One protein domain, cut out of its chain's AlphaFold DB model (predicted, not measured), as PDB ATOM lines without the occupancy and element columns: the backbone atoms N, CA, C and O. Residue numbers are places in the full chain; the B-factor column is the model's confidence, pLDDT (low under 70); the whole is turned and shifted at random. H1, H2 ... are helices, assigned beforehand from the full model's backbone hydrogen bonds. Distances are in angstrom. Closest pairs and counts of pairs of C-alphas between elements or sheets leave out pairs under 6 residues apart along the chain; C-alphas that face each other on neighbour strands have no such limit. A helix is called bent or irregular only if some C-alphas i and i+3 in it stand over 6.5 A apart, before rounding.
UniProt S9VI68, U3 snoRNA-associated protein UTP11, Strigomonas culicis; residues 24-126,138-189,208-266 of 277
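AT A GLANCE: This is residues 24 to 126, 138 to 189 and 208 to 266 of the 277 residues of the protein "U3 snoRNA-associated protein UTP11" of Strigomonas culicis (UniProt S9VI68). Two long helices, H9 and H1, run opposite ways and cross as a long, narrow X that makes most of the longest axis. From the end of H1 a wide loop with the five short helices H2 to H6 swings out and folds back, while H7 and H8 make a separate elbow to one side of the long pair. The printed part has 214 residues with nine named helices, H1 to H9 in chain order, and no named strand; the class is all helix. It is extended, with a radius of gyration of the C-alphas of 29.4 A and spans of 93 by 63 by 44 A.

IN THESE COORDINATES: H9, residues 208 to 266, is the longest helix at 86.3 A; its last C-alpha, 266, is at (-49.339, -37.574, 174.689). H1, residues 24 to 68, is 65.5 A long and begins with C-alpha 24 at (-34.206, -28.045, 179.729). H8, residues 156 to 189, is 47.8 A long, with a kink of 37 degrees near residue 175; it is neither bent nor irregular, but only just: C-alphas 173 and 176 are 6.3 A apart. H7, residues 138 to 150, is 18.1 A long. The short helices are H2, residues 82 to 86, with C-alpha 82 at (-89.685, 31.469, 145.758), H3, residues 90 to 94, H4, residues 98 to 103, H5, residues 111 to 116, and H6, residues 121 to 124.

HOW THE PARTS SIT: H9 and H1 touch, with a shallow tilt of 24 degrees, opposite ways; their closest C-alphas, of Ser 239 and Ala 47, are 4.1 A apart. H1 and H4 are close but not clearly touching, the closest C-alphas being those of Asn 68 and Met 103 at 7.7 A. H3 and H4 are also close but not clearly touching, at 6.8 A between the C-alphas of Leu 91 and Ala 98. H2, H5 and H6 touch no helix. H7 touches H8 with residues 143 to 147 alone; the closest C-alphas, of Ile 143 and Arg 159, are 7.1 A apart, and the lines are only just about perpendicular, at 72 degrees. H7 and H8 are both apart from H1 and H9. Every O i to N i+4 pair is within hydrogen-bond range in H1, H2, H3, H4, H7 and H9, against 1 of 2 in H5 and 25 of 30 in H8; H6 is too short for such a pair.

THE WHOLE: The two farthest C-alphas, of Arg 189 and Ser 266, are 99.5 A apart. Residues 127 to 137 and 190 to 207 are not printed, with gaps of 18.8 A and 18.9 A between C-alphas. H1 to H2 is a long link of 13 residues. Mean pLDDT of the printed part is 77.1; 56 residues are under 70, among them 61 to 73 and 170 to 189.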
ATOM      1  N   GLU A  24     -34.918 -29.163 180.362       86.81
ATOM      2  CA  GLU A  24     -34.206 -28.045 179.729       86.81
ATOM      3  C   GLU A  24     -34.925 -27.561 178.470       86.81
ATOM      4  O   GLU A  24     -35.176 -26.368 178.330       86.81
ATOM      5  N   ARG A  25     -35.353 -28.469 177.583       85.31
ATOM      6  CA  ARG A  25     -36.105 -28.074 176.375       85.31
ATOM      7  C   ARG A  25     -37.443 -27.433 176.720       85.31
ATOM      8  O   ARG A  25     -37.885 -26.526 176.024       85.31
ATOM      9  N   GLN A  26     -38.114 -27.900 177.771       86.62
ATOM     10  CA  GLN A  26     -39.374 -27.302 178.202       86.62
ATOM     11  C   GLN A  26     -39.159 -25.903 178.794       86.62
ATOM     12  O   GLN A  26     -39.971 -25.011 178.544       86.62
ATOM     13  N   LYS A  27     -38.075 -25.704 179.553       91.62
ATOM     14  CA  LYS A  27     -37.664 -24.387 180.051       91.62
ATOM     15  C   LYS A  27     -37.323 -23.446 178.892       91.62
ATOM     16  O   LYS A  27     -37.852 -22.341 178.879       91.62
ATOM     17  N   ASP A  28     -36.583 -23.917 177.889       90.94
ATOM     18  CA  ASP A  28     -36.247 -23.155 176.676       90.94
ATOM     19  C   ASP A  28     -37.496 -22.726 175.888       90.94
ATOM     20  O   ASP A  28     -37.608 -21.588 175.445       90.94
ATOM     21  N   LEU A  29     -38.476 -23.620 175.711       90.94
ATOM     22  CA  LEU A  29     -39.720 -23.282 175.006       90.94
ATOM     23  C   LEU A  29     -40.567 -22.272 175.794       90.94
ATOM     24  O   LEU A  29     -41.200 -21.398 175.202       90.94
ATOM     25  N   LYS A  30     -40.585 -22.377 177.128       92.19
ATOM     26  CA  LYS A  30     -41.275 -21.412 177.993       92.19
ATOM     27  C   LYS A  30     -40.582 -20.048 177.983       92.19
ATOM     28  O   LYS A  30     -41.279 -19.044 177.879       92.19
ATOM     29  N   SER A  31     -39.250 -19.998 178.052       94.94
ATOM     30  CA  SER A  31     -38.505 -18.736 177.972       94.94
ATOM     31  C   SER A  31     -38.671 -18.085 176.600       94.94
ATOM     32  O   SER A  31     -38.965 -16.894 176.529       94.94
ATOM     33  N   ALA A  32     -38.619 -18.868 175.518       93.44
ATOM     34  CA  ALA A  32     -38.895 -18.385 174.166       93.44
ATOM     35  C   ALA A  32     -40.297 -17.769 174.043       93.44
ATOM     36  O   ALA A  32     -40.440 -16.705 173.449       93.44
ATOM     37  N   LEU A  33     -41.332 -18.372 174.648       94.19
ATOM     38  CA  LEU A  33     -42.677 -17.782 174.670       94.19
ATOM     39  C   LEU A  33     -42.721 -16.427 175.382       94.19
ATOM     40  O   LEU A  33     -43.391 -15.515 174.900       94.19
ATOM     41  N   VAL A  34     -42.029 -16.291 176.516       95.56
ATOM     42  CA  VAL A  34     -41.976 -15.029 177.269       95.56
ATOM     43  C   VAL A  34     -41.290 -13.945 176.439       95.56
ATOM     44  O   VAL A  34     -41.877 -12.883 176.234       95.56
ATOM     45  N   HIS A  35     -40.110 -14.235 175.885       95.62
ATOM     46  CA  HIS A  35     -39.381 -13.294 175.033       95.62
ATOM     47  C   HIS A  35     -40.169 -12.917 173.778       95.62
ATOM     48  O   HIS A  35     -40.275 -11.744 173.432       95.62
ATOM     49  N   ASN A  36     -40.799 -13.889 173.121       95.06
ATOM     50  CA  ASN A  36     -41.604 -13.620 171.939       95.06
ATOM     51  C   ASN A  36     -42.837 -12.767 172.255       95.06
ATOM     52  O   ASN A  36     -43.207 -11.927 171.443       95.06
ATOM     53  N   ASN A  37     -43.478 -12.953 173.412       95.12
ATOM     54  CA  ASN A  37     -44.600 -12.104 173.818       95.12
ATOM     55  C   ASN A  37     -44.153 -10.654 174.055       95.12
ATOM     56  O   ASN A  37     -44.835  -9.740 173.599       95.12
ATOM     57  N   GLN A  38     -43.003 -10.446 174.702       96.06
ATOM     58  CA  GLN A  38     -42.415  -9.111 174.877       96.06
ATOM     59  C   GLN A  38     -42.082  -8.469 173.524       96.06
ATOM     60  O   GLN A  38     -42.417  -7.310 173.287       96.06
ATOM     61  N   ASN A  39     -41.504  -9.240 172.599       95.81
ATOM     62  CA  ASN A  39     -41.207  -8.768 171.247       95.81
ATOM     63  C   ASN A  39     -42.479  -8.381 170.486       95.81
ATOM     64  O   ASN A  39     -42.503  -7.343 169.836       95.81
ATOM     65  N   VAL A  40     -43.550  -9.177 170.581       96.69
ATOM     66  CA  VAL A  40     -44.845  -8.849 169.961       96.69
ATOM     67  C   VAL A  40     -45.392  -7.538 170.518       96.69
ATOM     68  O   VAL A  40     -45.728  -6.660 169.732       96.69
ATOM     69  N   GLN A  41     -45.403  -7.370 171.843       95.88
ATOM     70  CA  GLN A  41     -45.858  -6.131 172.482       95.88
ATOM     71  C   GLN A  41     -45.047  -4.916 172.019       95.88
ATOM     72  O   GLN A  41     -45.620  -3.879 171.695       95.88
ATOM     73  N   TYR A  42     -43.722  -5.053 171.938       97.19
ATOM     74  CA  TYR A  42     -42.853  -3.989 171.446       97.19
ATOM     75  C   TYR A  42     -43.138  -3.635 169.978       97.19
ATOM     76  O   TYR A  42     -43.247  -2.457 169.635       97.19
ATOM     77  N   LEU A  43     -43.277  -4.642 169.112       96.62
ATOM     78  CA  LEU A  43     -43.557  -4.444 167.688       96.62
ATOM     79  C   LEU A  43     -44.929  -3.803 167.462       96.62
ATOM     80  O   LEU A  43     -45.038  -2.903 166.632       96.62
ATOM     81  N   ASP A  44     -45.948  -4.231 168.210       95.94
ATOM     82  CA  ASP A  44     -47.292  -3.652 168.155       95.94
ATOM     83  C   ASP A  44     -47.271  -2.187 168.606       95.94
ATOM     84  O   ASP A  44     -47.713  -1.311 167.862       95.94
ATOM     85  N   PHE A  45     -46.655  -1.900 169.759       97.19
ATOM     86  CA  PHE A  45     -46.491  -0.533 170.256       97.19
ATOM     87  C   PHE A  45     -45.767   0.359 169.240       97.19
ATOM     88  O   PHE A  45     -46.168   1.498 168.987       97.19
ATOM     89  N   LYS A  46     -44.702  -0.154 168.615       97.31
ATOM     90  CA  LYS A  46     -43.943   0.606 167.620       97.31
ATOM     91  C   LYS A  46     -44.750   0.840 166.341       97.31
ATOM     92  O   LYS A  46     -44.719   1.949 165.809       97.31
ATOM     93  N   ALA A  47     -45.498  -0.160 165.881       95.94
ATOM     94  CA  ALA A  47     -46.379  -0.033 164.724       95.94
ATOM     95  C   ALA A  47     -47.496   0.993 164.969       95.94
ATOM     96  O   ALA A  47     -47.791   1.808 164.094       95.94
ATOM     97  N   GLU A  48     -48.100   0.986 166.158       94.94
ATOM     98  CA  GLU A  48     -49.107   1.970 166.561       94.94
ATOM     99  C   GLU A  48     -48.519   3.375 166.673       94.94
ATOM    100  O   GLU A  48     -49.116   4.324 166.169       94.94
ATOM    101  N   SER A  49     -47.321   3.509 167.246       95.00
ATOM    102  CA  SER A  49     -46.603   4.781 167.316       95.00
ATOM    103  C   SER A  49     -46.328   5.366 165.925       95.00
ATOM    104  O   SER A  49     -46.569   6.554 165.700       95.00
ATOM    105  N   ASP A  50     -45.891   4.542 164.966       94.31
ATOM    106  CA  ASP A  50     -45.654   4.988 163.589       94.31
ATOM    107  C   ASP A  50     -46.958   5.365 162.873       94.31
ATOM    108  O   ASP A  50     -46.991   6.378 162.172       94.31
ATOM    109  N   ARG A  51     -48.054   4.623 163.098       92.25
ATOM    110  CA  ARG A  51     -49.388   4.986 162.583       92.25
ATOM    111  C   ARG A  51     -49.895   6.291 163.171       92.25
ATOM    112  O   ARG A  51     -50.406   7.122 162.431       92.25
ATOM    113  N   HIS A  52     -49.766   6.470 164.482       91.81
ATOM    114  CA  HIS A  52     -50.183   7.693 165.158       91.81
ATOM    115  C   HIS A  52     -49.410   8.887 164.610       91.81
ATOM    116  O   HIS A  52     -50.000   9.901 164.260       91.81
ATOM    117  N   ARG A  53     -48.090   8.753 164.454       89.56
ATOM    118  CA  ARG A  53     -47.275   9.840 163.914       89.56
ATOM    119  C   ARG A  53     -47.559  10.120 162.437       89.56
ATOM    120  O   ARG A  53     -47.528  11.275 162.038       89.56
ATOM    121  N   ALA A  54     -47.853   9.098 161.636       88.75
ATOM    122  CA  ALA A  54     -48.300   9.288 160.259       88.75
ATOM    123  C   ALA A  54     -49.643  10.036 160.199       88.75
ATOM    124  O   ALA A  54     -49.781  10.954 159.399       88.75
ATOM    125  N   LYS A  55     -50.601   9.696 161.074       88.62
ATOM    126  CA  LYS A  55     -51.872  10.423 161.201       88.62
ATOM    127  C   LYS A  55     -51.666  11.875 161.615       88.62
ATOM    128  O   LYS A  55     -52.225  12.742 160.967       88.62
ATOM    129  N   GLU A  56     -50.823  12.135 162.616       84.69
ATOM    130  CA  GLU A  56     -50.485  13.506 163.022       84.69
ATOM    131  C   GLU A  56     -49.930  14.314 161.844       84.69
ATOM    132  O   GLU A  56     -50.376  15.427 161.619       84.69
ATOM    133  N   LEU A  57     -48.991  13.764 161.066       84.00
ATOM    134  CA  LEU A  57     -48.427  14.465 159.905       84.00
ATOM    135  C   LEU A  57     -49.485  14.748 158.828       84.00
ATOM    136  O   LEU A  57     -49.506  15.838 158.268       84.00
ATOM    137  N   ILE A  58     -50.387  13.793 158.575       81.75
ATOM    138  CA  ILE A  58     -51.510  13.993 157.651       81.75
ATOM    139  C   ILE A  58     -52.442  15.082 158.178       81.75
ATOM    140  O   ILE A  58     -52.821  15.957 157.418       81.75
ATOM    141  N   GLU A  59     -52.809  15.058 159.457       78.56
ATOM    142  CA  GLU A  59     -53.669  16.079 160.065       78.56
ATOM    143  C   GLU A  59     -53.003  17.460 160.065       78.56
ATOM    144  O   GLU A  59     -53.682  18.461 159.864       78.56
ATOM    145  N   GLU A  60     -51.682  17.542 160.241       70.94
ATOM    146  CA  GLU A  60     -50.912  18.786 160.130       70.94
ATOM    147  C   GLU A  60     -50.947  19.349 158.699       70.94
ATOM    148  O   GLU A  60     -51.243  20.529 158.510       70.94
ATOM    149  N   ASP A  61     -50.717  18.508 157.689       68.06
ATOM    150  CA  ASP A  61     -50.748  18.930 156.286       68.06
ATOM    151  C   ASP A  61     -52.183  19.235 155.818       68.06
ATOM    152  O   ASP A  61     -52.419  20.219 155.124       68.06
ATOM    153  N   VAL A  62     -53.165  18.438 156.250       60.25
ATOM    154  CA  VAL A  62     -54.586  18.616 155.932       60.25
ATOM    155  C   VAL A  62     -55.184  19.797 156.681       60.25
ATOM    156  O   VAL A  62     -56.010  20.475 156.105       60.25
ATOM    157  N   SER A  63     -54.794  20.109 157.917       56.88
ATOM    158  CA  SER A  63     -55.282  21.318 158.603       56.88
ATOM    159  C   SER A  63     -54.716  22.591 157.978       56.88
ATOM    160  O   SER A  63     -55.473  23.533 157.754       56.88
ATOM    161  N   GLY A  64     -53.430  22.601 157.611       56.62
ATOM    162  CA  GLY A  64     -52.840  23.704 156.849       56.62
ATOM    163  C   GLY A  64     -53.484  23.861 155.470       56.62
ATOM    164  O   GLY A  64     -53.839  24.967 155.069       56.62
ATOM    165  N   ALA A  65     -53.714  22.747 154.770       55.09
ATOM    166  CA  ALA A  65     -54.380  22.754 153.476       55.09
ATOM    167  C   ALA A  65     -55.882  23.053 153.577       55.09
ATOM    168  O   ALA A  65     -56.380  23.761 152.728       55.09
ATOM    169  N   LEU A  66     -56.621  22.583 154.582       48.91
ATOM    170  CA  LEU A  66     -58.060  22.846 154.738       48.91
ATOM    171  C   LEU A  66     -58.335  24.304 155.089       48.91
ATOM    172  O   LEU A  66     -59.332  24.845 154.629       48.91
ATOM    173  N   ILE A  67     -57.475  24.943 155.886       52.31
ATOM    174  CA  ILE A  67     -57.617  26.373 156.194       52.31
ATOM    175  C   ILE A  67     -57.389  27.227 154.933       52.31
ATOM    176  O   ILE A  67     -58.041  28.261 154.780       52.31
ATOM    177  N   ASN A  68     -56.519  26.775 154.020       49.78
ATOM    178  CA  ASN A  68     -56.096  27.537 152.839       49.78
ATOM    179  C   ASN A  68     -56.777  27.116 151.524       49.78
ATOM    180  O   ASN A  68     -56.814  27.893 150.572       49.78
ATOM    181  N   ALA A  69     -57.290  25.892 151.428       54.34
ATOM    182  CA  ALA A  69     -57.929  25.371 150.231       54.34
ATOM    183  C   ALA A  69     -59.400  25.773 150.225       54.34
ATOM    184  O   ALA A  69     -60.134  25.560 151.193       54.34
ATOM    185  N   ALA A  70     -59.850  26.297 149.087       56.38
ATOM    186  CA  ALA A  70     -61.268  26.492 148.850       56.38
ATOM    187  C   ALA A  70     -61.993  25.136 149.011       56.38
ATOM    188  O   ALA A  70     -61.572  24.142 148.408       56.38
ATOM    189  N   PRO A  71     -63.063  25.050 149.821       58.97
ATOM    190  CA  PRO A  71     -63.815  23.819 149.982       58.97
ATOM    191  C   PRO A  71     -64.391  23.406 148.628       58.97
ATOM    192  O   PRO A  71     -65.081  24.175 147.964       58.97
ATOM    193  N   VAL A  72     -64.130  22.162 148.232       63.00
ATOM    194  CA  VAL A  72     -64.635  21.589 146.972       63.00
ATOM    195  C   VAL A  72     -66.134  21.253 147.070       63.00
ATOM    196  O   VAL A  72     -66.816  21.067 146.063       63.00
ATOM    197  N   ASN A  73     -66.677  21.200 148.289       69.62
ATOM    198  CA  ASN A  73     -68.072  20.854 148.531       69.62
ATOM    199  C   ASN A  73     -69.006  22.012 148.163       69.62
ATOM    200  O   ASN A  73     -68.857  23.135 148.647       69.62
ATOM    201  N   LYS A  74     -70.029  21.715 147.354       76.31
ATOM    202  CA  LYS A  74     -71.117  22.652 147.048       76.31
ATOM    203  C   LYS A  74     -71.997  22.829 148.290       76.31
ATOM    204  O   LYS A  74     -72.566  21.857 148.778       76.31
ATOM    205  N   HIS A  75     -72.122  24.058 148.784       78.50
ATOM    206  CA  HIS A  75     -73.051  24.395 149.863       78.50
ATOM    207  C   HIS A  75     -74.433  24.700 149.272       78.50
ATOM    208  O   HIS A  75     -74.583  25.671 148.533       78.50
ATOM    209  N   ILE A  76     -75.434  23.875 149.588       84.31
ATOM    210  CA  ILE A  76     -76.817  24.046 149.121       84.31
ATOM    211  C   ILE A  76     -77.602  24.784 150.208       84.31
ATOM    212  O   ILE A  76     -77.561  24.390 151.370       84.31
ATOM    213  N   ILE A  77     -78.283  25.865 149.832       84.88
ATOM    214  CA  ILE A  77     -79.123  26.666 150.729       84.88
ATOM    215  C   ILE A  77     -80.571  26.430 150.319       84.88
ATOM    216  O   ILE A  77     -80.910  26.578 149.145       84.88
ATOM    217  N   PHE A  78     -81.398  26.029 151.279       89.31
ATOM    218  CA  PHE A  78     -82.829  25.844 151.073       89.31
ATOM    219  C   PHE A  78     -83.548  27.148 151.421       89.31
ATOM    220  O   PHE A  78     -83.291  27.720 152.476       89.31
ATOM    221  N   ALA A  79     -84.414  27.613 150.522       89.12
ATOM    222  CA  ALA A  79     -85.307  28.747 150.743       89.12
ATOM    223  C   ALA A  79     -86.742  28.224 150.869       89.12
ATOM    224  O   ALA A  79     -87.108  27.285 150.156       89.12
ATOM    225  N   GLU A  80     -87.537  28.811 151.763       88.12
ATOM    226  CA  GLU A  80     -88.912  28.363 152.015       88.12
ATOM    227  C   GLU A  80     -89.879  28.945 150.982       88.12
ATOM    228  O   GLU A  80     -90.817  28.271 150.553       88.12
ATOM    229  N   SER A  81     -89.612  30.171 150.518       91.50
ATOM    230  CA  SER A  81     -90.413  30.839 149.495       91.50
ATOM    231  C   SER A  81     -89.633  31.101 148.193       91.50
ATOM    232  O   SER A  81     -88.421  31.347 148.197       91.50
ATOM    233  N   PRO A  82     -90.315  31.108 147.029       87.06
ATOM    234  CA  PRO A  82     -89.685  31.469 145.758       87.06
ATOM    235  C   PRO A  82     -89.258  32.946 145.708       87.06
ATOM    236  O   PRO A  82     -88.438  33.325 144.871       87.06
ATOM    237  N   GLU A  83     -89.801  33.790 146.590       86.75
ATOM    238  CA  GLU A  83     -89.414  35.196 146.723       86.75
ATOM    239  C   GLU A  83     -88.111  35.363 147.510       86.75
ATOM    240  O   GLU A  83     -87.251  36.145 147.097       86.75
ATOM    241  N   GLU A  84     -87.917  34.583 148.579       84.94
ATOM    242  CA  GLU A  84     -86.643  34.499 149.304       84.94
ATOM    243  C   GLU A  84     -85.514  34.026 148.398       84.94
ATOM    244  O   GLU A  84     -84.435  34.611 148.412       84.94
ATOM    245  N   PHE A  85     -85.776  33.028 147.550       84.38
ATOM    246  CA  PHE A  85     -84.785  32.543 146.592       84.38
ATOM    247  C   PHE A  85     -84.311  33.648 145.635       84.38
ATOM    248  O   PHE A  85     -83.118  33.778 145.370       84.38
ATOM    249  N   LYS A  86     -85.232  34.484 145.137       87.56
ATOM    250  CA  LYS A  86     -84.906  35.576 144.203       87.56
ATOM    251  C   LYS A  86     -84.159  36.737 144.861       87.56
ATOM    252  O   LYS A  86     -83.424  37.438 144.174       87.56
ATOM    253  N   ARG A  87     -84.370  36.965 146.159       89.38
ATOM    254  CA  ARG A  87     -83.738  38.050 146.932       89.38
ATOM    255  C   ARG A  87     -82.555  37.569 147.774       89.38
ATOM    256  O   ARG A  87     -82.066  38.320 148.616       89.38
ATOM    257  N   PHE A  88     -82.124  36.325 147.581       86.62
ATOM    258  CA  PHE A  88     -81.092  35.723 148.402       86.62
ATOM    259  C   PHE A  88     -79.733  36.397 148.168       86.62
ATOM    260  O   PHE A  88     -79.113  36.228 147.118       86.62
ATOM    261  N   ASP A  89     -79.251  37.113 149.185       87.12
ATOM    262  CA  ASP A  89     -77.903  37.674 149.238       87.12
ATOM    263  C   ASP A  89     -77.053  36.875 150.239       87.12
ATOM    264  O   ASP A  89     -77.315  36.930 151.448       87.12
ATOM    265  N   PRO A  90     -75.979  36.191 149.802       83.38
ATOM    266  CA  PRO A  90     -75.141  35.402 150.704       83.38
ATOM    267  C   PRO A  90     -74.431  36.273 151.754       83.38
ATOM    268  O   PRO A  90     -74.188  35.818 152.867       83.38
ATOM    269  N   LEU A  91     -74.139  37.539 151.437       83.25
ATOM    270  CA  LEU A  91     -73.507  38.478 152.370       83.25
ATOM    271  C   LEU A  91     -74.406  38.807 153.567       83.25
ATOM    272  O   LEU A  91     -73.923  38.833 154.697       83.25
ATOM    273  N   LYS A  92     -75.703  39.020 153.312       85.75
ATOM    274  CA  LYS A  92     -76.699  39.331 154.346       85.75
ATOM    275  C   LYS A  92     -77.120  38.084 155.113       85.75
ATOM    276  O   LYS A  92     -77.273  38.137 156.318       85.75
ATOM    277  N   HIS A  93     -77.271  36.948 154.435       83.81
ATOM    278  CA  HIS A  93     -77.680  35.708 155.096       83.81
ATOM    279  C   HIS A  93     -76.645  35.207 156.118       83.81
ATOM    280  O   HIS A  93     -77.006  34.657 157.155       83.81
ATOM    281  N   PHE A  94     -75.350  35.373 155.824       80.88
ATOM    282  CA  PHE A  94     -74.273  34.933 156.715       80.88
ATOM    283  C   PHE A  94     -73.704  36.043 157.608       80.88
ATOM    284  O   PHE A  94     -72.869  35.730 158.451       80.88
ATOM    285  N   ASP A  95     -74.129  37.301 157.443       81.81
ATOM    286  CA  ASP A  95     -73.550  38.478 158.108       81.81
ATOM    287  C   ASP A  95     -72.014  38.486 158.029       81.81
ATOM    288  O   ASP A  95     -71.327  38.541 159.048       81.81
ATOM    289  N   THR A  96     -71.458  38.375 156.817       78.31
ATOM    290  CA  THR A  96     -69.999  38.257 156.584       78.31
ATOM    291  C   THR A  96     -69.499  39.265 155.555       78.31
ATOM    292  O   THR A  96     -70.250  39.712 154.688       78.31
ATOM    293  N   THR A  97     -68.212  39.620 155.626       78.00
ATOM    294  CA  THR A  97     -67.568  40.452 154.599       78.00
ATOM    295  C   THR A  97     -67.299  39.643 153.326       78.00
ATOM    296  O   THR A  97     -67.144  38.418 153.357       78.00
ATOM    297  N   ALA A  98     -67.209  40.327 152.179       77.44
ATOM    298  CA  ALA A  98     -66.946  39.687 150.888       77.44
ATOM    299  C   ALA A  98     -65.607  38.924 150.858       77.44
ATOM    300  O   ALA A  98     -65.492  37.896 150.188       77.44
ATOM    301  N   GLU A  99     -64.618  39.393 151.617       72.38
ATOM    302  CA  GLU A  99     -63.316  38.739 151.760       72.38
ATOM    303  C   GLU A  99     -63.418  37.433 152.550       72.38
ATOM    304  O   GLU A  99     -62.921  36.406 152.093       72.38
ATOM    305  N   MET A 100     -64.140  37.420 153.676       71.12
ATOM    306  CA  MET A 100     -64.359  36.202 154.467       71.12
ATOM    307  C   MET A 100     -65.111  35.128 153.679       71.12
ATOM    308  O   MET A 100     -64.843  33.934 153.823       71.12
ATOM    309  N   LEU A 101     -66.029  35.550 152.807       73.81
ATOM    310  CA  LEU A 101     -66.812  34.641 151.975       73.81
ATOM    311  C   LEU A 101     -65.945  33.937 150.916       73.81
ATOM    312  O   LEU A 101     -66.190  32.764 150.623       73.81
ATOM    313  N   ARG A 102     -64.923  34.630 150.391       71.19
ATOM    314  CA  ARG A 102     -63.984  34.124 149.374       71.19
ATOM    315  C   ARG A 102     -62.789  33.369 149.964       71.19
ATOM    316  O   ARG A 102     -62.431  32.325 149.430       71.19
ATOM    317  N   MET A 103     -62.185  33.885 151.034       62.66
ATOM    318  CA  MET A 103     -60.888  33.417 151.543       62.66
ATOM    319  C   MET A 103     -61.008  32.320 152.602       62.66
ATOM    320  O   MET A 103     -60.226  31.375 152.582       62.66
ATOM    321  N   HIS A 104     -61.998  32.395 153.502       62.62
ATOM    322  CA  HIS A 104     -62.108  31.451 154.623       62.62
ATOM    323  C   HIS A 104     -63.526  30.898 154.805       62.62
ATOM    324  O   HIS A 104     -64.200  31.194 155.795       62.62
ATOM    325  N   PRO A 105     -63.992  30.016 153.903       64.88
ATOM    326  CA  PRO A 105     -65.325  29.426 154.007       64.88
ATOM    327  C   PRO A 105     -65.587  28.634 155.297       64.88
ATOM    328  O   PRO A 105     -66.740  28.515 155.699       64.88
ATOM    329  N   LEU A 106     -64.535  28.113 155.938       61.66
ATOM    330  CA  LEU A 106     -64.605  27.365 157.200       61.66
ATOM    331  C   LEU A 106     -64.618  28.259 158.450       61.66
ATOM    332  O   LEU A 106     -65.055  27.811 159.506       61.66
ATOM    333  N   VAL A 107     -64.145  29.505 158.348       63.97
ATOM    334  CA  VAL A 107     -64.007  30.442 159.478       63.97
ATOM    335  C   VAL A 107     -64.885  31.663 159.213       63.97
ATOM    336  O   VAL A 107     -64.433  32.802 159.139       63.97
ATOM    337  N   ARG A 108     -66.181  31.414 159.017       70.44
ATOM    338  CA  ARG A 108     -67.182  32.474 158.889       70.44
ATOM    339  C   ARG A 108     -67.712  32.824 160.277       70.44
ATOM    340  O   ARG A 108     -68.582  32.135 160.802       70.44
ATOM    341  N   GLY A 109     -67.164  33.872 160.880       67.94
ATOM    342  CA  GLY A 109     -67.775  34.532 162.034       67.94
ATOM    343  C   GLY A 109     -68.826  35.540 161.572       67.94
ATOM    344  O   GLY A 109     -68.596  36.245 160.591       67.94
ATOM    345  N   LYS A 110     -69.962  35.629 162.274       76.94
ATOM    346  CA  LYS A 110     -70.900  36.741 162.070       76.94
ATOM    347  C   LYS A 110     -70.217  38.046 162.470       76.94
ATOM    348  O   LYS A 110     -69.606  38.110 163.540       76.94
ATOM    349  N   ILE A 111     -70.365  39.092 161.660       76.75
ATOM    350  CA  ILE A 111     -69.778  40.417 161.910       76.75
ATOM    351  C   ILE A 111     -70.161  40.939 163.302       76.75
ATOM    352  O   ILE A 111     -69.322  41.505 163.993       76.75
ATOM    353  N   GLU A 112     -71.400  40.723 163.743       76.69
ATOM    354  CA  GLU A 112     -71.866  41.146 165.072       76.69
ATOM    355  C   GLU A 112     -71.094  40.483 166.216       76.69
ATOM    356  O   GLU A 112     -70.738  41.136 167.195       76.69
ATOM    357  N   VAL A 113     -70.779  39.195 166.068       75.00
ATOM    358  CA  VAL A 113     -69.981  38.452 167.047       75.00
ATOM    359  C   VAL A 113     -68.545  38.970 167.027       75.00
ATOM    360  O   VAL A 113     -68.002  39.285 168.079       75.00
ATOM    361  N   MET A 114     -67.970  39.173 165.837       68.44
ATOM    362  CA  MET A 114     -66.604  39.689 165.676       68.44
ATOM    363  C   MET A 114     -66.416  41.128 166.169       68.44
ATOM    364  O   MET A 114     -65.323  41.476 166.600       68.44
ATOM    365  N   LYS A 115     -67.457  41.968 166.127       71.50
ATOM    366  CA  LYS A 115     -67.416  43.329 166.687       71.50
ATOM    367  C   LYS A 115     -67.269  43.326 168.209       71.50
ATOM    368  O   LYS A 115     -66.628  44.216 168.757       71.50
ATOM    369  N   ASN A 116     -67.853  42.330 168.873       70.94
ATOM    370  CA  ASN A 116     -67.903  42.250 170.333       70.94
ATOM    371  C   ASN A 116     -66.805  41.352 170.917       70.94
ATOM    372  O   ASN A 116     -66.438  41.496 172.081       70.94
ATOM    373  N   THR A 117     -66.262  40.431 170.121       60.50
ATOM    374  CA  THR A 117     -65.133  39.591 170.508       60.50
ATOM    375  C   THR A 117     -63.868  40.097 169.831       60.50
ATOM    376  O   THR A 117     -63.723  39.947 168.619       60.50
ATOM    377  N   VAL A 118     -62.918  40.631 170.605       56.50
ATOM    378  CA  VAL A 118     -61.542  40.806 170.122       56.50
ATOM    379  C   VAL A 118     -61.008  39.407 169.838       56.50
ATOM    380  O   VAL A 118     -60.645  38.665 170.753       56.50
ATOM    381  N   MET A 119     -61.045  39.000 168.570       52.50
ATOM    382  CA  MET A 119     -60.386  37.773 168.149       52.50
ATOM    383  C   MET A 119     -58.911  37.937 168.514       52.50
ATOM    384  O   MET A 119     -58.332  38.973 168.175       52.50
ATOM    385  N   PRO A 120     -58.294  36.976 169.225       55.84
ATOM    386  CA  PRO A 120     -56.878  37.074 169.530       55.84
ATOM    387  C   PRO A 120     -56.130  37.278 168.213       55.84
ATOM    388  O   PRO A 120     -56.411  36.584 167.235       55.84
ATOM    389  N   GLU A 121     -55.201  38.235 168.178       49.06
ATOM    390  CA  GLU A 121     -54.427  38.607 166.981       49.06
ATOM    391  C   GLU A 121     -53.796  37.383 166.294       49.06
ATOM    392  O   GLU A 121     -53.630  37.343 165.075       49.06
ATOM    393  N   GLU A 122     -53.548  36.328 167.072       47.59
ATOM    394  CA  GLU A 122     -53.113  35.008 166.630       47.59
ATOM    395  C   GLU A 122     -54.040  34.339 165.600       47.59
ATOM    396  O   GLU A 122     -53.568  33.471 164.888       47.59
ATOM    397  N   LEU A 123     -55.322  34.696 165.479       47.34
ATOM    398  CA  LEU A 123     -56.240  34.158 164.459       47.34
ATOM    399  C   LEU A 123     -56.327  35.034 163.202       47.34
ATOM    400  O   LEU A 123     -56.577  34.505 162.124       47.34
ATOM    401  N   LEU A 124     -56.101  36.346 163.326       48.91
ATOM    402  CA  LEU A 124     -56.131  37.289 162.199       48.91
ATOM    403  C   LEU A 124     -54.793  37.324 161.441       48.91
ATOM    404  O   LEU A 124     -54.783  37.419 160.219       48.91
ATOM    405  N   LEU A 125     -53.666  37.184 162.148       46.38
ATOM    406  CA  LEU A 125     -52.321  37.137 161.555       46.38
ATOM    407  C   LEU A 125     -51.851  35.719 161.205       46.38
ATOM    408  O   LEU A 125     -50.942  35.558 160.390       46.38
ATOM    409  N   ALA A 126     -52.447  34.664 161.775       43.56
ATOM    410  CA  ALA A 126     -52.046  33.285 161.482       43.56
ATOM    411  C   ALA A 126     -52.754  32.678 160.269       43.56
ATOM    412  O   ALA A 126     -52.990  31.469 160.250       43.56
ATOM    413  N   THR A 138     -43.737  20.753 171.765       77.19
ATOM    414  CA  THR A 138     -42.297  21.048 171.863       77.19
ATOM    415  C   THR A 138     -42.033  22.403 172.509       77.19
ATOM    416  O   THR A 138     -41.137  22.500 173.343       77.19
ATOM    417  N   GLU A 139     -42.847  23.417 172.213       76.06
ATOM    418  CA  GLU A 139     -42.769  24.728 172.853       76.06
ATOM    419  C   GLU A 139     -43.098  24.644 174.336       76.06
ATOM    420  O   GLU A 139     -42.319  25.134 175.146       76.06
ATOM    421  N   ARG A 140     -44.161  23.925 174.720       78.75
ATOM    422  CA  ARG A 140     -44.462  23.667 176.138       78.75
ATOM    423  C   ARG A 140     -43.292  23.000 176.857       78.75
ATOM    424  O   ARG A 140     -42.936  23.427 177.949       78.75
ATOM    425  N   LYS A 141     -42.658  21.996 176.241       81.50
ATOM    426  CA  LYS A 141     -41.458  21.352 176.805       81.50
ATOM    427  C   LYS A 141     -40.268  22.310 176.887       81.50
ATOM    428  O   LYS A 141     -39.547  22.279 177.876       81.50
ATOM    429  N   ARG A 142     -40.055  23.163 175.880       82.19
ATOM    430  CA  ARG A 142     -38.994  24.185 175.889       82.19
ATOM    431  C   ARG A 142     -39.218  25.205 177.001       82.19
ATOM    432  O   ARG A 142     -38.282  25.469 177.742       82.19
ATOM    433  N   ILE A 143     -40.443  25.704 177.150       78.75
ATOM    434  CA  ILE A 143     -40.847  26.634 178.210       78.75
ATOM    435  C   ILE A 143     -40.662  25.972 179.578       78.75
ATOM    436  O   ILE A 143     -40.006  26.538 180.439       78.75
ATOM    437  N   GLN A 144     -41.130  24.734 179.762       80.75
ATOM    438  CA  GLN A 144     -40.924  23.992 181.011       80.75
ATOM    439  C   GLN A 144     -39.443  23.764 181.327       80.75
ATOM    440  O   GLN A 144     -39.033  23.914 182.472       80.75
ATOM    441  N   ASN A 145     -38.627  23.415 180.333       82.31
ATOM    442  CA  ASN A 145     -37.191  23.235 180.531       82.31
ATOM    443  C   ASN A 145     -36.480  24.561 180.826       82.31
ATOM    444  O   ASN A 145     -35.527  24.571 181.598       82.31
ATOM    445  N   ALA A 146     -36.926  25.667 180.229       80.75
ATOM    446  CA  ALA A 146     -36.398  26.997 180.498       80.75
ATOM    447  C   ALA A 146     -36.765  27.477 181.911       80.75
ATOM    448  O   ALA A 146     -35.878  27.936 182.618       80.75
ATOM    449  N   LEU A 147     -38.005  27.255 182.362       79.62
ATOM    450  CA  LEU A 147     -38.430  27.517 183.745       79.62
ATOM    451  C   LEU A 147     -37.642  26.667 184.747       79.62
ATOM    452  O   LEU A 147     -37.093  27.191 185.708       79.62
ATOM    453  N   ARG A 148     -37.467  25.367 184.463       80.88
ATOM    454  CA  ARG A 148     -36.626  24.471 185.280       80.88
ATOM    455  C   ARG A 148     -35.174  24.939 185.378       80.88
ATOM    456  O   ARG A 148     -34.564  24.774 186.423       80.88
ATOM    457  N   ARG A 149     -34.609  25.486 184.296       80.50
ATOM    458  CA  ARG A 149     -33.245  26.046 184.287       80.50
ATOM    459  C   ARG A 149     -33.156  27.380 185.026       80.50
ATOM    460  O   ARG A 149     -32.105  27.668 185.581       80.50
ATOM    461  N   ALA A 150     -34.225  28.172 185.008       75.88
ATOM    462  CA  ALA A 150     -34.311  29.454 185.699       75.88
ATOM    463  C   ALA A 150     -34.631  29.315 187.199       75.88
ATOM    464  O   ALA A 150     -34.493  30.287 187.931       75.88
ATOM    465  N   GLY A 151     -35.046  28.127 187.659       70.75
ATOM    466  CA  GLY A 151     -35.472  27.906 189.045       70.75
ATOM    467  C   GLY A 151     -36.802  28.584 189.391       70.75
ATOM    468  O   GLY A 151     -37.127  28.702 190.566       70.75
ATOM    469  N   GLU A 152     -37.555  29.035 188.384       73.62
ATOM    470  CA  GLU A 152     -38.861  29.681 188.545       73.62
ATOM    471  C   GLU A 152     -39.969  28.616 188.659       73.62
ATOM    472  O   GLU A 152     -39.949  27.585 187.968       73.62
ATOM    473  N   ASP A 153     -40.954  28.870 189.523       68.56
ATOM    474  CA  ASP A 153     -42.093  27.977 189.715       68.56
ATOM    475  C   ASP A 153     -42.930  27.833 188.440       68.56
ATOM    476  O   ASP A 153     -43.021  28.718 187.590       68.56
ATOM    477  N   THR A 154     -43.603  26.690 188.299       66.88
ATOM    478  CA  THR A 154     -44.431  26.397 187.117       66.88
ATOM    479  C   THR A 154     -45.776  27.138 187.087       66.88
ATOM    480  O   THR A 154     -46.711  26.642 186.448       66.88
ATOM    481  N   THR A 155     -45.881  28.290 187.753       75.62
ATOM    482  CA  THR A 155     -47.070  29.153 187.784       75.62
ATOM    483  C   THR A 155     -47.377  29.720 186.395       75.62
ATOM    484  O   THR A 155     -46.520  29.775 185.507       75.62
ATOM    485  N   GLU A 156     -48.638  30.086 186.157       70.56
ATOM    486  CA  GLU A 156     -49.071  30.588 184.846       70.56
ATOM    487  C   GLU A 156     -48.453  31.957 184.521       70.56
ATOM    488  O   GLU A 156     -48.051  32.183 183.383       70.56
ATOM    489  N   GLU A 157     -48.243  32.799 185.531       75.81
ATOM    490  CA  GLU A 157     -47.619  34.127 185.420       75.81
ATOM    491  C   GLU A 157     -46.117  34.063 185.068       75.81
ATOM    492  O   GLU A 157     -45.600  34.857 184.275       75.81
ATOM    493  N   ALA A 158     -45.393  33.066 185.588       70.50
ATOM    494  CA  ALA A 158     -43.998  32.825 185.211       70.50
ATOM    495  C   ALA A 158     -43.887  32.329 183.756       70.50
ATOM    496  O   ALA A 158     -42.956  32.670 183.024       70.50
ATOM    497  N   ARG A 159     -44.878  31.558 183.286       69.94
ATOM    498  CA  ARG A 159     -44.931  31.101 181.888       69.94
ATOM    499  C   ARG A 159     -45.184  32.254 180.925       69.94
ATOM    500  O   ARG A 159     -44.517  32.304 179.893       69.94
ATOM    501  N   THR A 160     -46.127  33.147 181.226       76.25
ATOM    502  CA  THR A 160     -46.463  34.279 180.347       76.25
ATOM    503  C   THR A 160     -45.305  35.268 180.255       76.25
ATOM    504  O   THR A 160     -44.859  35.567 179.150       76.25
ATOM    505  N   SER A 161     -44.717  35.655 181.389       77.94
ATOM    506  CA  SER A 161     -43.562  36.562 181.421       77.94
ATOM    507  C   SER A 161     -42.327  35.985 180.710       77.94
ATOM    508  O   SER A 161     -41.623  36.701 179.994       77.94
ATOM    509  N   LEU A 162     -42.070  34.675 180.813       75.75
ATOM    510  CA  LEU A 162     -40.998  34.023 180.054       75.75
ATOM    511  C   LEU A 162     -41.282  34.014 178.546       75.75
ATOM    512  O   LEU A 162     -40.369  34.231 177.745       75.75
ATOM    513  N   VAL A 163     -42.530  33.760 178.142       77.69
ATOM    514  CA  VAL A 163     -42.939  33.809 176.731       77.69
ATOM    515  C   VAL A 163     -42.791  35.224 176.175       77.69
ATOM    516  O   VAL A 163     -42.282  35.369 175.067       77.69
ATOM    517  N   GLU A 164     -43.139  36.260 176.936       79.31
ATOM    518  CA  GLU A 164     -42.924  37.662 176.558       79.31
ATOM    519  C   GLU A 164     -41.436  38.001 176.431       79.31
ATOM    520  O   GLU A 164     -41.020  38.542 175.407       79.31
ATOM    521  N   ARG A 165     -40.586  37.583 177.382       76.94
ATOM    522  CA  ARG A 165     -39.120  37.732 177.263       76.94
ATOM    523  C   ARG A 165     -38.576  37.027 176.015       76.94
ATOM    524  O   ARG A 165     -37.691  37.557 175.345       76.94
ATOM    525  N   MET A 166     -39.084  35.837 175.692       71.12
ATOM    526  CA  MET A 166     -38.702  35.091 174.488       71.12
ATOM    527  C   MET A 166     -39.183  35.794 173.214       71.12
ATOM    528  O   MET A 166     -38.402  35.925 172.276       71.12
ATOM    529  N   ARG A 167     -40.424  36.297 173.189       73.00
ATOM    530  CA  ARG A 167     -40.973  37.083 172.074       73.00
ATOM    531  C   ARG A 167     -40.156  38.357 171.851       73.00
ATOM    532  O   ARG A 167     -39.752  38.597 170.723       73.00
ATOM    533  N   HIS A 168     -39.806  39.090 172.907       69.19
ATOM    534  CA  HIS A 168     -38.959  40.284 172.818       69.19
ATOM    535  C   HIS A 168     -37.523  39.991 172.367       69.19
ATOM    536  O   HIS A 168     -36.932  40.781 171.636       69.19
ATOM    537  N   LYS A 169     -36.938  38.857 172.775       74.50
ATOM    538  CA  LYS A 169     -35.625  38.426 172.261       74.50
ATOM    539  C   LYS A 169     -35.685  38.086 170.773       74.50
ATOM    540  O   LYS A 169     -34.785  38.465 170.033       74.50
ATOM    541  N   MET A 170     -36.746  37.409 170.337       61.12
ATOM    542  CA  MET A 170     -36.944  37.070 168.926       61.12
ATOM    543  C   MET A 170     -37.255  38.312 168.083       61.12
ATOM    544  O   MET A 170     -36.702  38.448 167.000       61.12
ATOM    545  N   SER A 171     -38.064  39.251 168.585       58.31
ATOM    546  CA  SER A 171     -38.381  40.492 167.870       58.31
ATOM    547  C   SER A 171     -37.161  41.403 167.733       58.31
ATOM    548  O   SER A 171     -36.963  41.986 166.675       58.31
ATOM    549  N   LYS A 172     -36.290  41.473 168.752       60.28
ATOM    550  CA  LYS A 172     -35.002  42.184 168.656       60.28
ATOM    551  C   LYS A 172     -34.026  41.526 167.674       60.28
ATOM    552  O   LYS A 172     -33.212  42.226 167.089       60.28
ATOM    553  N   GLY A 173     -34.107  40.206 167.493       50.97
ATOM    554  CA  GLY A 173     -33.302  39.472 166.513       50.97
ATOM    555  C   GLY A 173     -33.803  39.607 165.071       50.97
ATOM    556  O   GLY A 173     -32.987  39.635 164.160       50.97
ATOM    557  N   LEU A 174     -35.121  39.724 164.860       48.12
ATOM    558  CA  LEU A 174     -35.707  39.938 163.529       48.12
ATOM    559  C   LEU A 174     -35.712  41.410 163.087       48.12
ATOM    560  O   LEU A 174     -35.697  41.678 161.892       48.12
ATOM    561  N   SER A 175     -35.710  42.383 164.010       47.59
ATOM    562  CA  SER A 175     -35.797  43.792 163.600       47.59
ATOM    563  C   SER A 175     -34.520  44.315 162.946       47.59
ATOM    564  O   SER A 175     -34.600  45.332 162.278       47.59
ATOM    565  N   GLN A 176     -33.359  43.671 163.092       45.75
ATOM    566  CA  GLN A 176     -32.131  44.156 162.448       45.75
ATOM    567  C   GLN A 176     -32.012  43.759 160.970       45.75
ATOM    568  O   GLN A 176     -31.329  44.457 160.240       45.75
ATOM    569  N   SER A 177     -32.676  42.698 160.497       45.25
ATOM    570  CA  SER A 177     -32.642  42.347 159.066       45.25
ATOM    571  C   SER A 177     -33.713  43.083 158.265       45.25
ATOM    572  O   SER A 177     -33.445  43.561 157.167       45.25
ATOM    573  N   ASP A 178     -34.911  43.223 158.836       43.88
ATOM    574  CA  ASP A 178     -36.071  43.713 158.086       43.88
ATOM    575  C   ASP A 178     -36.193  45.244 158.136       43.88
ATOM    576  O   ASP A 178     -36.700  45.850 157.194       43.88
ATOM    577  N   THR A 179     -35.686  45.898 159.194       48.12
ATOM    578  CA  THR A 179     -35.647  47.373 159.236       48.12
ATOM    579  C   THR A 179     -34.467  47.955 158.473       48.12
ATOM    580  O   THR A 179     -34.612  49.047 157.940       48.12
ATOM    581  N   VAL A 180     -33.350  47.228 158.343       48.41
ATOM    582  CA  VAL A 180     -32.224  47.652 157.492       48.41
ATOM    583  C   VAL A 180     -32.643  47.613 156.024       48.41
ATOM    584  O   VAL A 180     -32.448  48.592 155.319       48.41
ATOM    585  N   ALA A 181     -33.372  46.576 155.594       49.81
ATOM    586  CA  ALA A 181     -33.888  46.503 154.227       49.81
ATOM    587  C   ALA A 181     -34.904  47.611 153.881       49.81
ATOM    588  O   ALA A 181     -34.961  48.029 152.730       49.81
ATOM    589  N   LEU A 182     -35.702  48.102 154.841       42.38
ATOM    590  CA  LEU A 182     -36.661  49.194 154.605       42.38
ATOM    591  C   LEU A 182     -36.023  50.587 154.773       42.38
ATOM    592  O   LEU A 182     -36.388  51.510 154.052       42.38
ATOM    593  N   ALA A 183     -35.081  50.747 155.709       50.12
ATOM    594  CA  ALA A 183     -34.365  52.001 155.939       50.12
ATOM    595  C   ALA A 183     -33.354  52.299 154.822       50.12
ATOM    596  O   ALA A 183     -33.284  53.444 154.387       50.12
ATOM    597  N   ASP A 184     -32.665  51.285 154.287       51.97
ATOM    598  CA  ASP A 184     -31.804  51.438 153.105       51.97
ATOM    599  C   ASP A 184     -32.629  51.815 151.862       51.97
ATOM    600  O   ASP A 184     -32.216  52.666 151.081       51.97
ATOM    601  N   LEU A 185     -33.853  51.286 151.730       50.88
ATOM    602  CA  LEU A 185     -34.793  51.627 150.650       50.88
ATOM    603  C   LEU A 185     -35.348  53.058 150.747       50.88
ATOM    604  O   LEU A 185     -35.657  53.674 149.730       50.88
ATOM    605  N   VAL A 186     -35.501  53.594 151.962       54.47
ATOM    606  CA  VAL A 186     -35.937  54.984 152.188       54.47
ATOM    607  C   VAL A 186     -34.764  55.959 152.055       54.47
ATOM    608  O   VAL A 186     -34.963  57.069 151.568       54.47
ATOM    609  N   HIS A 187     -33.547  55.549 152.422       50.81
ATOM    610  CA  HIS A 187     -32.340  56.356 152.235       50.81
ATOM    611  C   HIS A 187     -31.871  56.417 150.777       50.81
ATOM    612  O   HIS A 187     -31.447  57.485 150.355       50.81
ATOM    613  N   GLN A 188     -32.027  55.347 149.990       52.97
ATOM    614  CA  GLN A 188     -31.785  55.385 148.539       52.97
ATOM    615  C   GLN A 188     -32.776  56.321 147.833       52.97
ATOM    616  O   GLN A 188     -32.378  57.199 147.081       52.97
ATOM    617  N   ARG A 189     -34.062  56.272 148.201       50.44
ATOM    618  CA  ARG A 189     -35.092  57.139 147.607       50.44
ATOM    619  C   ARG A 189     -34.966  58.627 147.962       50.44
ATOM    620  O   ARG A 189     -35.574  59.449 147.292       50.44
ATOM    621  N   LYS A 208     -41.490  42.155 140.219       75.19
ATOM    622  CA  LYS A 208     -40.835  40.926 139.739       75.19
ATOM    623  C   LYS A 208     -39.952  40.301 140.814       75.19
ATOM    624  O   LYS A 208     -39.901  39.077 140.913       75.19
ATOM    625  N   GLN A 209     -39.305  41.111 141.655       76.38
ATOM    626  CA  GLN A 209     -38.545  40.598 142.802       76.38
ATOM    627  C   GLN A 209     -39.468  39.939 143.838       76.38
ATOM    628  O   GLN A 209     -39.195  38.831 144.298       76.38
ATOM    629  N   LEU A 210     -40.605  40.569 144.148       71.44
ATOM    630  CA  LEU A 210     -41.618  40.002 145.044       71.44
ATOM    631  C   LEU A 210     -42.252  38.724 144.478       71.44
ATOM    632  O   LEU A 210     -42.496  37.779 145.229       71.44
ATOM    633  N   GLN A 211     -42.490  38.667 143.165       76.44
ATOM    634  CA  GLN A 211     -42.945  37.452 142.486       76.44
ATOM    635  C   GLN A 211     -41.900  36.334 142.575       76.44
ATOM    636  O   GLN A 211     -42.252  35.223 142.962       76.44
ATOM    637  N   GLY A 212     -40.619  36.633 142.333       80.06
ATOM    638  CA  GLY A 212     -39.526  35.669 142.489       80.06
ATOM    639  C   GLY A 212     -39.435  35.103 143.909       80.06
ATOM    640  O   GLY A 212     -39.411  33.889 144.092       80.06
ATOM    641  N   LEU A 213     -39.504  35.965 144.929       75.75
ATOM    642  CA  LEU A 213     -39.520  35.541 146.336       75.75
ATOM    643  C   LEU A 213     -40.738  34.675 146.681       75.75
ATOM    644  O   LEU A 213     -40.645  33.766 147.509       75.75
ATOM    645  N   ARG A 214     -41.893  34.946 146.065       71.44
ATOM    646  CA  ARG A 214     -43.104  34.141 146.249       71.44
ATOM    647  C   ARG A 214     -42.962  32.765 145.607       71.44
ATOM    648  O   ARG A 214     -43.241  31.771 146.268       71.44
ATOM    649  N   GLU A 215     -42.477  32.698 144.372       77.56
ATOM    650  CA  GLU A 215     -42.216  31.430 143.687       77.56
ATOM    651  C   GLU A 215     -41.178  30.583 144.428       77.56
ATOM    652  O   GLU A 215     -41.327  29.367 144.543       77.56
ATOM    653  N   GLU A 216     -40.126  31.201 144.968       79.44
ATOM    654  CA  GLU A 216     -39.120  30.504 145.767       79.44
ATOM    655  C   GLU A 216     -39.698  29.952 147.070       79.44
ATOM    656  O   GLU A 216     -39.425  28.797 147.412       79.44
ATOM    657  N   LYS A 217     -40.539  30.726 147.770       75.75
ATOM    658  CA  LYS A 217     -41.265  30.246 148.955       75.75
ATOM    659  C   LYS A 217     -42.188  29.082 148.609       75.75
ATOM    660  O   LYS A 217     -42.112  28.040 149.255       75.75
ATOM    661  N   GLU A 218     -42.973  29.200 147.542       73.81
ATOM    662  CA  GLU A 218     -43.862  28.130 147.077       73.81
ATOM    663  C   GLU A 218     -43.074  26.861 146.698       73.81
ATOM    664  O   GLU A 218     -43.473  25.749 147.053       73.81
ATOM    665  N   ARG A 219     -41.900  26.997 146.063       77.06
ATOM    666  CA  ARG A 219     -40.995  25.867 145.780       77.06
ATOM    667  C   ARG A 219     -40.450  25.234 147.059       77.06
ATOM    668  O   ARG A 219     -40.396  24.006 147.153       77.06
ATOM    669  N   GLN A 220     -40.042  26.034 148.041       79.56
ATOM    670  CA  GLN A 220     -39.555  25.526 149.325       79.56
ATOM    671  C   GLN A 220     -40.662  24.778 150.083       79.56
ATOM    672  O   GLN A 220     -40.428  23.663 150.561       79.56
ATOM    673  N   ASP A 221     -41.877  25.319 150.108       75.25
ATOM    674  CA  ASP A 221     -43.039  24.694 150.741       75.25
ATOM    675  C   ASP A 221     -43.460  23.401 150.022       75.25
ATOM    676  O   ASP A 221     -43.754  22.383 150.665       75.25
ATOM    677  N   ALA A 222     -43.393  23.374 148.688       75.19
ATOM    678  CA  ALA A 222     -43.604  22.166 147.893       75.19
ATOM    679  C   ALA A 222     -42.560  21.077 148.207       75.19
ATOM    680  O   ALA A 222     -42.890  19.896 148.344       75.19
ATOM    681  N   LEU A 223     -41.289  21.448 148.392       78.88
ATOM    682  CA  LEU A 223     -40.243  20.498 148.776       78.88
ATOM    683  C   LEU A 223     -40.438  19.967 150.201       78.88
ATOM    684  O   LEU A 223     -40.224  18.777 150.452       78.88
ATOM    685  N   VAL A 224     -40.844  20.821 151.142       81.50
ATOM    686  CA  VAL A 224     -41.113  20.420 152.530       81.50
ATOM    687  C   VAL A 224     -42.326  19.493 152.601       81.50
ATOM    688  O   VAL A 224     -42.237  18.439 153.236       81.50
ATOM    689  N   SER A 225     -43.421  19.819 151.913       75.62
ATOM    690  CA  SER A 225     -44.605  18.951 151.838       75.62
ATOM    691  C   SER A 225     -44.280  17.609 151.173       75.62
ATOM    692  O   SER A 225     -44.611  16.558 151.722       75.62
ATOM    693  N   ALA A 226     -43.508  17.593 150.083       78.62
ATOM    694  CA  ALA A 226     -43.054  16.349 149.458       78.62
ATOM    695  C   ALA A 226     -42.211  15.478 150.411       78.62
ATOM    696  O   ALA A 226     -42.343  14.250 150.418       78.62
ATOM    697  N   ARG A 227     -41.353  16.084 151.248       82.62
ATOM    698  CA  ARG A 227     -40.597  15.359 152.287       82.62
ATOM    699  C   ARG A 227     -41.523  14.749 153.341       82.62
ATOM    700  O   ARG A 227     -41.323  13.591 153.704       82.62
ATOM    701  N   ARG A 228     -42.547  15.484 153.787       81.12
ATOM    702  CA  ARG A 228     -43.544  14.993 154.756       81.12
ATOM    703  C   ARG A 228     -44.371  13.843 154.191       81.12
ATOM    704  O   ARG A 228     -44.504  12.821 154.855       81.12
ATOM    705  N   VAL A 229     -44.822  13.936 152.939       84.44
ATOM    706  CA  VAL A 229     -45.549  12.848 152.257       84.44
ATOM    707  C   VAL A 229     -44.689  11.583 152.169       84.44
ATOM    708  O   VAL A 229     -45.160  10.487 152.483       84.44
ATOM    709  N   LYS A 230     -43.404  11.721 151.814       89.06
ATOM    710  CA  LYS A 230     -42.452  10.596 151.829       89.06
ATOM    711  C   LYS A 230     -42.291  10.006 153.231       89.06
ATOM    712  O   LYS A 230     -42.281   8.785 153.378       89.06
ATOM    713  N   GLU A 231     -42.201  10.842 154.262       90.19
ATOM    714  CA  GLU A 231     -42.115  10.385 155.651       90.19
ATOM    715  C   GLU A 231     -43.373   9.613 156.080       90.19
ATOM    716  O   GLU A 231     -43.262   8.543 156.687       90.19
ATOM    717  N   VAL A 232     -44.563  10.114 155.740       89.50
ATOM    718  CA  VAL A 232     -45.846   9.446 156.000       89.50
ATOM    719  C   VAL A 232     -45.875   8.074 155.333       89.50
ATOM    720  O   VAL A 232     -46.165   7.082 156.006       89.50
ATOM    721  N   ALA A 233     -45.510   7.988 154.051       89.75
ATOM    722  CA  ALA A 233     -45.455   6.723 153.321       89.75
ATOM    723  C   ALA A 233     -44.500   5.726 153.997       89.75
ATOM    724  O   ALA A 233     -44.902   4.610 154.333       89.75
ATOM    725  N   GLN A 234     -43.276   6.158 154.318       94.06
ATOM    726  CA  GLN A 234     -42.282   5.322 154.997       94.06
ATOM    727  C   GLN A 234     -42.738   4.861 156.388       94.06
ATOM    728  O   GLN A 234     -42.485   3.724 156.789       94.06
ATOM    729  N   ARG A 235     -43.388   5.725 157.176       92.44
ATOM    730  CA  ARG A 235     -43.940   5.353 158.494       92.44
ATOM    731  C   ARG A 235     -45.084   4.356 158.354       92.44
ATOM    732  O   ARG A 235     -45.143   3.385 159.106       92.44
ATOM    733  N   MET A 236     -45.956   4.541 157.366       93.00
ATOM    734  CA  MET A 236     -47.049   3.612 157.096       93.00
ATOM    735  C   MET A 236     -46.529   2.241 156.653       93.00
ATOM    736  O   MET A 236     -46.997   1.227 157.172       93.00
ATOM    737  N   GLU A 237     -45.533   2.188 155.770       95.25
ATOM    738  CA  GLU A 237     -44.872   0.943 155.362       95.25
ATOM    739  C   GLU A 237     -44.179   0.243 156.532       95.25
ATOM    740  O   GLU A 237     -44.411  -0.948 156.751       95.25
ATOM    741  N   ARG A 238     -43.414   0.984 157.346       95.00
ATOM    742  CA  ARG A 238     -42.809   0.447 158.575       95.00
ATOM    743  C   ARG A 238     -43.857  -0.098 159.536       95.00
ATOM    744  O   ARG A 238     -43.703  -1.201 160.045       95.00
ATOM    745  N   SER A 239     -44.972   0.602 159.735       95.62
ATOM    746  CA  SER A 239     -46.040   0.099 160.606       95.62
ATOM    747  C   SER A 239     -46.645  -1.216 160.098       95.62
ATOM    748  O   SER A 239     -46.977  -2.101 160.889       95.62
ATOM    749  N   LYS A 240     -46.767  -1.376 158.773       96.19
ATOM    750  CA  LYS A 240     -47.268  -2.606 158.145       96.19
ATOM    751  C   LYS A 240     -46.266  -3.747 158.297       96.19
ATOM    752  O   LYS A 240     -46.678  -4.853 158.644       96.19
ATOM    753  N   SER A 241     -44.974  -3.490 158.080       96.50
ATOM    754  CA  SER A 241     -43.933  -4.513 158.220       96.50
ATOM    755  C   SER A 241     -43.772  -4.968 159.673       96.50
ATOM    756  O   SER A 241     -43.738  -6.170 159.930       96.50
ATOM    757  N   LEU A 242     -43.795  -4.043 160.638       96.06
ATOM    758  CA  LEU A 242     -43.763  -4.355 162.071       96.06
ATOM    759  C   LEU A 242     -44.979  -5.184 162.503       96.06
ATOM    760  O   LEU A 242     -44.824  -6.200 163.180       96.06
ATOM    761  N   ALA A 243     -46.182  -4.822 162.047       95.69
ATOM    762  CA  ALA A 243     -47.391  -5.600 162.319       95.69
ATOM    763  C   ALA A 243     -47.342  -7.003 161.679       95.69
ATOM    764  O   ALA A 243     -47.814  -7.982 162.267       95.69
ATOM    765  N   ALA A 244     -46.753  -7.130 160.486       96.81
ATOM    766  CA  ALA A 244     -46.543  -8.422 159.842       96.81
ATOM    767  C   ALA A 244     -45.563  -9.299 160.639       96.81
ATOM    768  O   ALA A 244     -45.849 -10.478 160.851       96.81
ATOM    769  N   LEU A 245     -44.467  -8.727 161.150       96.25
ATOM    770  CA  LEU A 245     -43.521  -9.418 162.033       96.25
ATOM    771  C   LEU A 245     -44.171  -9.841 163.358       96.25
ATOM    772  O   LEU A 245     -44.008 -10.978 163.797       96.25
ATOM    773  N   ALA A 246     -44.985  -8.982 163.973       96.19
ATOM    774  CA  ALA A 246     -45.747  -9.361 165.161       96.19
ATOM    775  C   ALA A 246     -46.660 -10.568 164.869       96.19
ATOM    776  O   ALA A 246     -46.723 -11.525 165.645       96.19
ATOM    777  N   LYS A 247     -47.316 -10.588 163.700       97.12
ATOM    778  CA  LYS A 247     -48.168 -11.706 163.264       97.12
ATOM    779  C   LYS A 247     -47.383 -13.004 163.046       97.12
ATOM    780  O   LYS A 247     -47.890 -14.071 163.400       97.12
ATOM    781  N   THR A 248     -46.173 -12.956 162.486       96.88
ATOM    782  CA  THR A 248     -45.346 -14.165 162.310       96.88
ATOM    783  C   THR A 248     -44.886 -14.726 163.654       96.88
ATOM    784  O   THR A 248     -45.007 -15.932 163.870       96.88
ATOM    785  N   ILE A 249     -44.474 -13.871 164.594       94.69
ATOM    786  CA  ILE A 249     -44.083 -14.296 165.947       94.69
ATOM    787  C   ILE A 249     -45.281 -14.886 166.707       94.69
ATOM    788  O   ILE A 249     -45.146 -15.917 167.366       94.69
ATOM    789  N   ARG A 250     -46.492 -14.325 166.565       95.56
ATOM    790  CA  ARG A 250     -47.710 -14.924 167.151       95.56
ATOM    791  C   ARG A 250     -47.965 -16.342 166.634       95.56
ATOM    792  O   ARG A 250     -48.223 -17.238 167.436       95.56
ATOM    793  N   ARG A 251     -47.812 -16.578 165.326       95.75
ATOM    794  CA  ARG A 251     -47.925 -17.927 164.735       95.75
ATOM    795  C   ARG A 251     -46.867 -18.886 165.286       95.75
ATOM    796  O   ARG A 251     -47.178 -20.039 165.582       95.75
ATOM    797  N   GLN A 252     -45.631 -18.417 165.468       93.88
ATOM    798  CA  GLN A 252     -44.578 -19.209 166.114       93.88
ATOM    799  C   GLN A 252     -44.948 -19.549 167.565       93.88
ATOM    800  O   GLN A 252     -44.825 -20.703 167.973       93.88
ATOM    801  N   ASN A 253     -45.482 -18.586 168.321       95.12
ATOM    802  CA  ASN A 253     -45.945 -18.803 169.692       95.12
ATOM    803  C   ASN A 253     -47.089 -19.814 169.767       95.12
ATOM    804  O   ASN A 253     -47.100 -20.651 170.667       95.12
ATOM    805  N   GLU A 254     -48.033 -19.788 168.828       94.88
ATOM    806  CA  GLU A 254     -49.072 -20.816 168.719       94.88
ATOM    807  C   GLU A 254     -48.472 -22.201 168.457       94.88
ATOM    808  O   GLU A 254     -48.873 -23.171 169.101       94.88
ATOM    809  N   GLY A 255     -47.472 -22.300 167.576       93.50
ATOM    810  CA  GLY A 255     -46.727 -23.538 167.335       93.50
ATOM    811  C   GLY A 255     -46.045 -24.068 168.599       93.50
ATOM    812  O   GLY A 255     -46.206 -25.240 168.943       93.50
ATOM    813  N   ILE A 256     -45.354 -23.200 169.342       92.00
ATOM    814  CA  ILE A 256     -44.690 -23.560 170.604       92.00
ATOM    815  C   ILE A 256     -45.719 -23.980 171.666       92.00
ATOM    816  O   ILE A 256     -45.536 -24.996 172.340       92.00
ATOM    817  N   LYS A 257     -46.839 -23.257 171.794       92.06
ATOM    818  CA  LYS A 257     -47.940 -23.621 172.703       92.06
ATOM    819  C   LYS A 257     -48.511 -24.997 172.358       92.06
ATOM    820  O   LYS A 257     -48.639 -25.824 173.256       92.06
ATOM    821  N   ARG A 258     -48.772 -25.277 171.074       90.38
ATOM    822  CA  ARG A 258     -49.236 -26.595 170.603       90.38
ATOM    823  C   ARG A 258     -48.229 -27.700 170.911       90.38
ATOM    824  O   ARG A 258     -48.631 -28.777 171.330       90.38
ATOM    825  N   GLN A 259     -46.927 -27.451 170.764       87.50
ATOM    826  CA  GLN A 259     -45.897 -28.425 171.149       87.50
ATOM    827  C   GLN A 259     -45.896 -28.701 172.659       87.50
ATOM    828  O   GLN A 259     -45.715 -29.846 173.075       87.50
ATOM    829  N   LEU A 260     -46.125 -27.677 173.487       86.69
ATOM    830  CA  LEU A 260     -46.238 -27.834 174.938       86.69
ATOM    831  C   LEU A 260     -47.518 -28.583 175.350       86.69
ATOM    832  O   LEU A 260     -47.456 -29.382 176.284       86.69
ATOM    833  N   THR A 261     -48.656 -28.360 174.681       85.12
ATOM    834  CA  THR A 261     -49.938 -29.023 175.003       85.12
ATOM    835  C   THR A 261     -50.029 -30.438 174.445       85.12
ATOM    836  O   THR A 261     -50.331 -31.353 175.206       85.12
ATOM    837  N   GLN A 262     -49.659 -30.666 173.179       80.62
ATOM    838  CA  GLN A 262     -49.640 -32.006 172.578       80.62
ATOM    839  C   GLN A 262     -48.749 -32.970 173.364       80.62
ATOM    840  O   GLN A 262     -49.047 -34.156 173.442       80.62
ATOM    841  N   ARG A 263     -47.669 -32.473 173.980       68.56
ATOM    842  CA  ARG A 263     -46.806 -33.280 174.854       68.56
ATOM    843  C   ARG A 263     -47.415 -33.584 176.216       68.56
ATOM    844  O   ARG A 263     -47.109 -34.625 176.789       68.56
ATOM    845  N   LYS A 264     -48.254 -32.693 176.754       70.31
ATOM    846  CA  LYS A 264     -49.054 -33.008 177.944       70.31
ATOM    847  C   LYS A 264     -50.062 -34.099 177.595       70.31
ATOM    848  O   LYS A 264     -50.111 -35.106 178.280       70.31
ATOM    849  N   GLU A 265     -50.784 -33.944 176.491       72.00
ATOM    850  CA  GLU A 265     -51.796 -34.899 176.028       72.00
ATOM    851  C   GLU A 265     -51.203 -36.267 175.650       72.00
ATOM    852  O   GLU A 265     -51.779 -37.294 176.000       72.00
ATOM    853  N   SER A 266     -50.016 -36.313 175.031       65.44
ATOM    854  CA  SER A 266     -49.339 -37.574 174.689       65.44
ATOM    855  C   SER A 266     -48.883 -38.373 175.913       65.44
ATOM    856  O   SER A 266     -48.742 -39.587 175.817       65.44
TER     857      SER A 266